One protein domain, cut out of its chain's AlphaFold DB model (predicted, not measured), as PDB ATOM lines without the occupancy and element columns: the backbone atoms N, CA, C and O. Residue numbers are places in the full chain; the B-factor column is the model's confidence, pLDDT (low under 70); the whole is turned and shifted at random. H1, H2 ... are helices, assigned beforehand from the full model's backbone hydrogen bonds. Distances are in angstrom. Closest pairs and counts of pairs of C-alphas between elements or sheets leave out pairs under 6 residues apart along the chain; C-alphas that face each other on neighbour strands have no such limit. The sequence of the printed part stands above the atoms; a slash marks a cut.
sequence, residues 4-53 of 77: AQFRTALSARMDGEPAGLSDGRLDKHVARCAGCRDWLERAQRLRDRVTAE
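Overview. This is residues 4 to 53 of the 77 residues of the protein "zf-HC2 domain-containing protein" of Streptomyces kaniharaensis (UniProt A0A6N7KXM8). Two helices, H2 and the long H3, meet at a corner as an L, and the third, H1, packs in the angle between them, side by side with part of H3. The end of H3 and the tail after it, residues 48 to 53, stick out. The printed part has 50 residues with three named helices in the order H1, H2, H3 and no named strand; its class is all helix. It is compact, with a radius of gyration of the C-alphas of 11.0 A and spans of 33 by 23 by 16 A.

Arrangement. Begin with the longest helix, H3, residues 34 to 50. H1, residues 4 to 15, touches it at a shallow tilt of 31 degrees, the same way; look at Arg 7 and Cys 36, whose C-alphas are the closest, at 7.0 A. H2, residues 23 to 32, and H3 touch only at the corner, H3 with residues 36 to 37 alone; the closest C-alphas are those of Val 30 and Arg 37, 5.1 A apart. Their lines stand at a steep tilt of 62 degrees, opposite ways. H1 touches H2 with residues 6 to 10 alone, at a steep tilt of 55 degrees, opposite ways; the closest C-alphas, of Phe 6 and Leu 26, are 6.6 A apart. In H1 and H2 every O i to N i+4 pair is within hydrogen-bond range; in H3, 12 of 13 are.

Along the chain. Find C-alpha 34 at (151.693, 18.330, 105.404); from there H3 runs 24.5 A to C-alpha 50 at (138.455, 28.487, 87.465). H1 starts at C-alpha 4, (145.320, 29.899, 108.692), and runs 16.6 A to Asp 15. H2 runs 14.3 A from Asp 23 to Arg 32.

Size, cuts and confidence. The C-alphas farthest apart are those of Arg 32 and Glu 53, 34.6 A. The link from H1 to H2 is short, with 7 residues, and that from H2 to H3 is tight, with 1. The printed part has no cut. Its mean pLDDT is 95.8, and no printed residue is under 70.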
ATOM      1  N   ALA A   4     146.183  28.891 109.303       96.56
ATOM      2  CA  ALA A   4     145.320  29.899 108.692       96.56
ATOM      3  C   ALA A   4     146.074  31.120 108.121       96.56
ATOM      4  O   ALA A   4     145.867  31.450 106.964       96.56
ATOM      5  N   GLN A   5     146.997  31.736 108.871       96.88
ATOM      6  CA  GLN A   5     147.759  32.901 108.389       96.88
ATOM      7  C   GLN A   5     148.628  32.548 107.175       96.88
ATOM      8  O   GLN A   5     148.708  33.319 106.225       96.88
ATOM      9  N   PHE A   6     149.258  31.371 107.195       97.75
ATOM     10  CA  PHE A   6     150.050  30.892 106.064       97.75
ATOM     11  C   PHE A   6     149.172  30.604 104.849       97.75
ATOM     12  O   PHE A   6     149.567  30.940 103.742       97.75
ATOM     13  N   ARG A   7     147.974  30.038 105.037       98.00
ATOM     14  CA  ARG A   7     147.016  29.811 103.944       98.00
ATOM     15  C   ARG A   7     146.538  31.123 103.323       98.00
ATOM     16  O   ARG A   7     146.511  31.218 102.105       98.00
ATOM     17  N   THR A   8     146.247  32.145 104.130       97.81
ATOM     18  CA  THR A   8     145.909  33.487 103.624       97.81
ATOM     19  C   THR A   8     147.049  34.073 102.795       97.81
ATOM     20  O   THR A   8     146.829  34.469 101.657       97.81
ATOM     21  N   ALA A   9     148.277  34.062 103.320       97.94
ATOM     22  CA  ALA A   9     149.442  34.586 102.608       97.94
ATOM     23  C   ALA A   9     149.760  33.795 101.323       97.94
ATOM     24  O   ALA A   9     150.122  34.377 100.306       97.94
ATOM     25  N   LEU A  10     149.593  32.468 101.347       97.88
ATOM     26  CA  LEU A  10     149.735  31.619 100.163       97.88
ATOM     27  C   LEU A  10     148.658  31.911  99.109       97.88
ATOM     28  O   LEU A  10     148.979  31.851  97.929       97.88
ATOM     29  N   SER A  11     147.419  32.217  99.519       97.75
ATOM     30  CA  SER A  11     146.350  32.650  98.604       97.75
ATOM     31  C   SER A  11     146.727  33.953  97.921       97.75
ATOM     32  O   SER A  11     146.858  33.962  96.706       97.75
ATOM     33  N   ALA A  12     147.051  34.986  98.705       97.88
ATOM     34  CA  ALA A  12     147.485  36.278  98.180       97.88
ATOM     35  C   ALA A  12     148.637  36.117  97.173       97.88
ATOM     36  O   ALA A  12     148.579  36.651  96.073       97.88
ATOM     37  N   ARG A  13     149.638  35.275  97.481       96.88
ATOM     38  CA  ARG A  13     150.727  34.961  96.539       96.88
ATOM     39  C   ARG A  13     150.236  34.330  95.231       96.88
ATOM     40  O   ARG A  13     150.772  34.652  94.177       96.88
ATOM     41  N   MET A  14     149.274  33.407  95.285       95.94
ATOM     42  CA  MET A  14     148.696  32.791  94.080       95.94
ATOM     43  C   MET A  14     147.918  33.794  93.229       95.94
ATOM     44  O   MET A  14     147.921  33.653  92.010       95.94
ATOM     45  N   ASP A  15     147.306  34.787  93.868       94.75
ATOM     46  CA  ASP A  15     146.520  35.840  93.223       94.75
ATOM     47  C   ASP A  15     147.399  37.022  92.750       94.75
ATOM     48  O   ASP A  15     146.912  37.951  92.111       94.75
ATOM     49  N   GLY A  16     148.711  36.988  93.027       95.69
ATOM     50  CA  GLY A  16     149.650  38.070  92.703       95.69
ATOM     51  C   GLY A  16     149.581  39.270  93.659       95.69
ATOM     52  O   GLY A  16     150.129  40.330  93.364       95.69
ATOM     53  N   GLU A  17     148.928  39.112  94.806       97.50
ATOM     54  CA  GLU A  17     148.732  40.141  95.824       97.50
ATOM     55  C   GLU A  17     149.848  40.150  96.894       97.50
ATOM     56  O   GLU A  17     150.553  39.152  97.101       97.50
ATOM     57  N   PRO A  18     150.007  41.253  97.658       96.81
ATOM     58  CA  PRO A  18     150.963  41.320  98.762       96.81
ATOM     59  C   PRO A  18     150.667  40.298  99.876       96.81
ATOM     60  O   PRO A  18     149.759  40.463 100.687       96.81
ATOM     61  N   ALA A  19     151.505  39.265  99.987       94.81
ATOM     62  CA  ALA A  19     151.296  38.159 100.928       94.81
ATOM     63  C   ALA A  19     151.538  38.500 102.416       94.81
ATOM     64  O   ALA A  19     151.215  37.700 103.297       94.81
ATOM     65  N   GLY A  20     152.174  39.639 102.723       94.75
ATOM     66  CA  GLY A  20     152.525  40.054 104.094       94.75
ATOM     67  C   GLY A  20     153.548  39.153 104.813       94.75
ATOM     68  O   GLY A  20     153.959  39.444 105.936       94.75
ATOM     69  N   LEU A  21     153.982  38.066 104.171       95.12
ATOM     70  CA  LEU A  21     155.036  37.147 104.589       95.12
ATOM     71  C   LEU A  21     156.005  36.960 103.419       95.12
ATOM     72  O   LEU A  21     155.584  36.949 102.268       95.12
ATOM     73  N   SER A  22     157.294  36.777 103.709       96.38
ATOM     74  CA  SER A  22     158.284  36.491 102.668       96.38
ATOM     75  C   SER A  22     158.124  35.080 102.101       96.38
ATOM     76  O   SER A  22     157.779  34.148 102.834       96.38
ATOM     77  N   ASP A  23     158.475  34.903 100.826       95.50
ATOM     78  CA  ASP A  23     158.419  33.602 100.147       95.50
ATOM     79  C   ASP A  23     159.203  32.522 100.885       95.50
ATOM     80  O   ASP A  23     158.658  31.466 101.196       95.50
ATOM     81  N   GLY A  24     160.429  32.823 101.323       97.50
ATOM     82  CA  GLY A  24     161.230  31.868 102.090       97.50
ATOM     83  C   GLY A  24     160.554  31.402 103.389       97.50
ATOM     84  O   GLY A  24     160.761  30.270 103.833       97.50
ATOM     85  N   ARG A  25     159.702  32.234 104.008       96.56
ATOM     86  CA  ARG A  25     158.925  31.841 105.193       96.56
ATOM     87  C   ARG A  25     157.754  30.931 104.822       96.56
ATOM     88  O   ARG A  25     157.481  29.986 105.566       96.56
ATOM     89  N   LEU A  26     157.078  31.214 103.709       97.50
ATOM     90  CA  LEU A  26     155.987  30.395 103.178       97.50
ATOM     91  C   LEU A  26     156.498  29.015 102.758       97.50
ATOM     92  O   LEU A  26     155.966  27.999 103.208       97.50
ATOM     93  N   ASP A  27     157.587  28.972 101.996       97.94
ATOM     94  CA  ASP A  27     158.162  27.737 101.466       97.94
ATOM     95  C   ASP A  27     158.689  26.847 102.598       97.94
ATOM     96  O   ASP A  27     158.384  25.652 102.660       97.94
ATOM     97  N   LYS A  28     159.369  27.438 103.593       97.75
ATOM     98  CA  LYS A  28     159.789  26.724 104.812       97.75
ATOM     99  C   LYS A  28     158.605  26.113 105.564       97.75
ATOM    100  O   LYS A  28     158.739  25.036 106.150       97.75
ATOM    101  N   HIS A  29     157.461  26.796 105.596       97.38
ATOM    102  CA  HIS A  29     156.267  26.282 106.257       97.38
ATOM    103  C   HIS A  29     155.647  25.115 105.480       97.38
ATOM    104  O   HIS A  29     155.396  24.066 106.073       97.38
ATOM    105  N   VAL A  30     155.460  25.260 104.167       97.75
ATOM    106  CA  VAL A  30     154.913  24.210 103.288       97.75
ATOM    107  C   VAL A  30     155.792  22.954 103.294       97.75
ATOM    108  O   VAL A  30     155.281  21.831 103.332       97.75
ATOM    109  N   ALA A  31     157.117  23.120 103.358       98.00
ATOM    110  CA  ALA A  31     158.051  22.004 103.480       98.00
ATOM    111  C   ALA A  31     157.816  21.179 104.760       98.00
ATOM    112  O   ALA A  31     157.917  19.954 104.733       98.00
ATOM    113  N   ARG A  32     157.449  21.826 105.876       97.38
ATOM    114  CA  ARG A  32     157.328  21.191 107.203       97.38
ATOM    115  C   ARG A  32     155.901  20.830 107.616       97.38
ATOM    116  O   ARG A  32     155.729  20.075 108.567       97.38
ATOM    117  N   CYS A  33     154.879  21.358 106.944       98.31
ATOM    118  CA  CYS A  33     153.479  21.156 107.309       98.31
ATOM    119  C   CYS A  33     152.708  20.443 106.190       98.31
ATOM    120  O   CYS A  33     152.291  21.077 105.221       98.31
ATOM    121  N   ALA A  34     152.457  19.139 106.361       98.06
ATOM    122  CA  ALA A  34     151.693  18.330 105.404       98.06
ATOM    123  C   ALA A  34     150.313  18.942 105.099       98.06
ATOM    124  O   ALA A  34     149.988  19.198 103.947       98.06
ATOM    125  N   GLY A  35     149.558  19.346 106.126       98.19
ATOM    126  CA  GLY A  35     148.226  19.932 105.932       98.19
ATOM    127  C   GLY A  35     148.196  21.298 105.225       98.19
ATOM    128  O   GLY A  35     147.128  21.727 104.783       98.19
ATOM    129  N   CYS A  36     149.321  22.013 105.127       98.31
ATOM    130  CA  CYS A  36     149.428  23.221 104.301       98.31
ATOM    131  C   CYS A  36     149.935  22.912 102.893       98.31
ATOM    132  O   CYS A  36     149.530  23.595 101.957       98.31
ATOM    133  N   ARG A  37     150.736  21.854 102.730       98.31
ATOM    134  CA  ARG A  37     151.116  21.311 101.423       98.31
ATOM    135  C   ARG A  37     149.892  20.794 100.665       98.31
ATOM    136  O   ARG A  37     149.612  21.287  99.580       98.31
ATOM    137  N   ASP A  38     149.087  19.945 101.301       98.62
ATOM    138  CA  ASP A  38     147.866  19.380 100.707       98.62
ATOM    139  C   ASP A  38     146.811  20.453 100.419       98.62
ATOM    140  O   ASP A  38     145.973  20.325  99.525       98.62
ATOM    141  N   TRP A  39     146.782  21.508 101.236       98.19
ATOM    142  CA  TRP A  39     145.910  22.652 100.994       98.19
ATOM    143  C   TRP A  39     146.369  23.443  99.767       98.19
ATOM    144  O   TRP A  39     145.540  23.736  98.911       98.19
ATOM    145  N   LEU A  40     147.670  23.737  99.660       98.19
ATOM    146  CA  LEU A  40     148.229  24.505  98.549       98.19
ATOM    147  C   LEU A  40     148.033  23.776  97.217       98.19
ATOM    148  O   LEU A  40     147.589  24.384  96.251       98.19
ATOM    149  N   GLU A  41     148.276  22.467  97.189       98.31
ATOM    150  CA  GLU A  41     148.089  21.634  95.999       98.31
ATOM    151  C   GLU A  41     146.624  21.641  95.516       98.31
ATOM    152  O   GLU A  41     146.338  21.775  94.326       98.31
ATOM    153  N   ARG A  42     145.663  21.562  96.448       98.25
ATOM    154  CA  ARG A  42     144.230  21.670  96.128       98.25
ATOM    155  C   ARG A  42     143.841  23.064  95.648       98.25
ATOM    156  O   ARG A  42     143.034  23.165  94.729       98.25
ATOM    157  N   ALA A  43     144.390  24.108  96.259       97.56
ATOM    158  CA  ALA A  43     144.115  25.485  95.867       97.56
ATOM    159  C   ALA A  43     144.661  25.787  94.463       97.56
ATOM    160  O   ALA A  43     143.947  26.367  93.653       97.56
ATOM    161  N   GLN A  44     145.867  25.308  94.139       96.94
ATOM    162  CA  GLN A  44     146.443  25.403  92.795       96.94
ATOM    163  C   GLN A  44     145.563  24.700  91.758       96.94
ATOM    164  O   GLN A  44     145.168  25.324  90.780       96.94
ATOM    165  N   ARG A  45     145.145  23.452  92.023       96.25
ATOM    166  CA  ARG A  45     144.207  22.738  91.141       96.25
ATOM    167  C   ARG A  45     142.879  23.465  90.951       96.25
ATOM    168  O   ARG A  45     142.293  23.383  89.876       96.25
ATOM    169  N   LEU A  46     142.355  24.091  92.004       94.94
ATOM    170  CA  LEU A  46     141.115  24.854  91.907       94.94
ATOM    171  C   LEU A  46     141.313  26.091  91.033       94.94
ATOM    172  O   LEU A  46     140.507  26.294  90.131       94.94
ATOM    173  N   ARG A  47     142.382  26.862  91.265       93.31
ATOM    174  CA  ARG A  47     142.733  28.031  90.450       93.31
ATOM    175  C   ARG A  47     142.775  27.652  88.975       93.31
ATOM    176  O   ARG A  47     142.036  28.237  88.198       93.31
ATOM    177  N   ASP A  48     143.527  26.614  88.621       91.12
ATOM    178  CA  ASP A  48     143.691  26.198  87.225       91.12
ATOM    179  C   ASP A  48     142.347  25.822  86.559       91.12
ATOM    180  O   ASP A  48     142.167  26.025  85.362       91.12
ATOM    181  N   ARG A  49     141.372  25.315  87.331       89.75
ATOM    182  CA  ARG A  49     140.013  25.019  86.840       89.75
ATOM    183  C   ARG A  49     139.151  26.263  86.652       89.75
ATOM    184  O   ARG A  49     138.316  26.267  85.756       89.75
ATOM    185  N   VAL A  50     139.293  27.273  87.511       87.88
ATOM    186  CA  VAL A  50     138.455  28.487  87.465       87.88
ATOM    187  C   VAL A  50     139.039  29.583  86.580       87.88
ATOM    188  O   VAL A  50     138.302  30.459  86.147       87.88
ATOM    189  N   THR A  51     140.339  29.526  86.282       85.81
ATOM    190  CA  THR A  51     141.004  30.400  85.304       85.81
ATOM    191  C   THR A  51     141.034  29.798  83.900       85.81
ATOM    192  O   THR A  51     141.695  30.344  83.020       85.81
ATOM    193  N   ALA A  52     140.374  28.657  83.687       80.88
ATOM    194  CA  ALA A  52     140.190  28.096  82.357       80.88
ATOM    195  C   ALA A  52     139.416  29.079  81.462       80.88
ATOM    196  O   ALA A  52     138.643  29.905  81.953       80.88
ATOM    197  N   GLU A  53     139.630  28.978  80.149       81.75
ATOM    198  CA  GLU A  53     138.888  29.770  79.168       81.75
ATOM    199  C   GLU A  53     137.382  29.647  79.421       81.75
ATOM    200  O   GLU A  53     136.856  28.553  79.650       81.75
TER     201      GLU A  53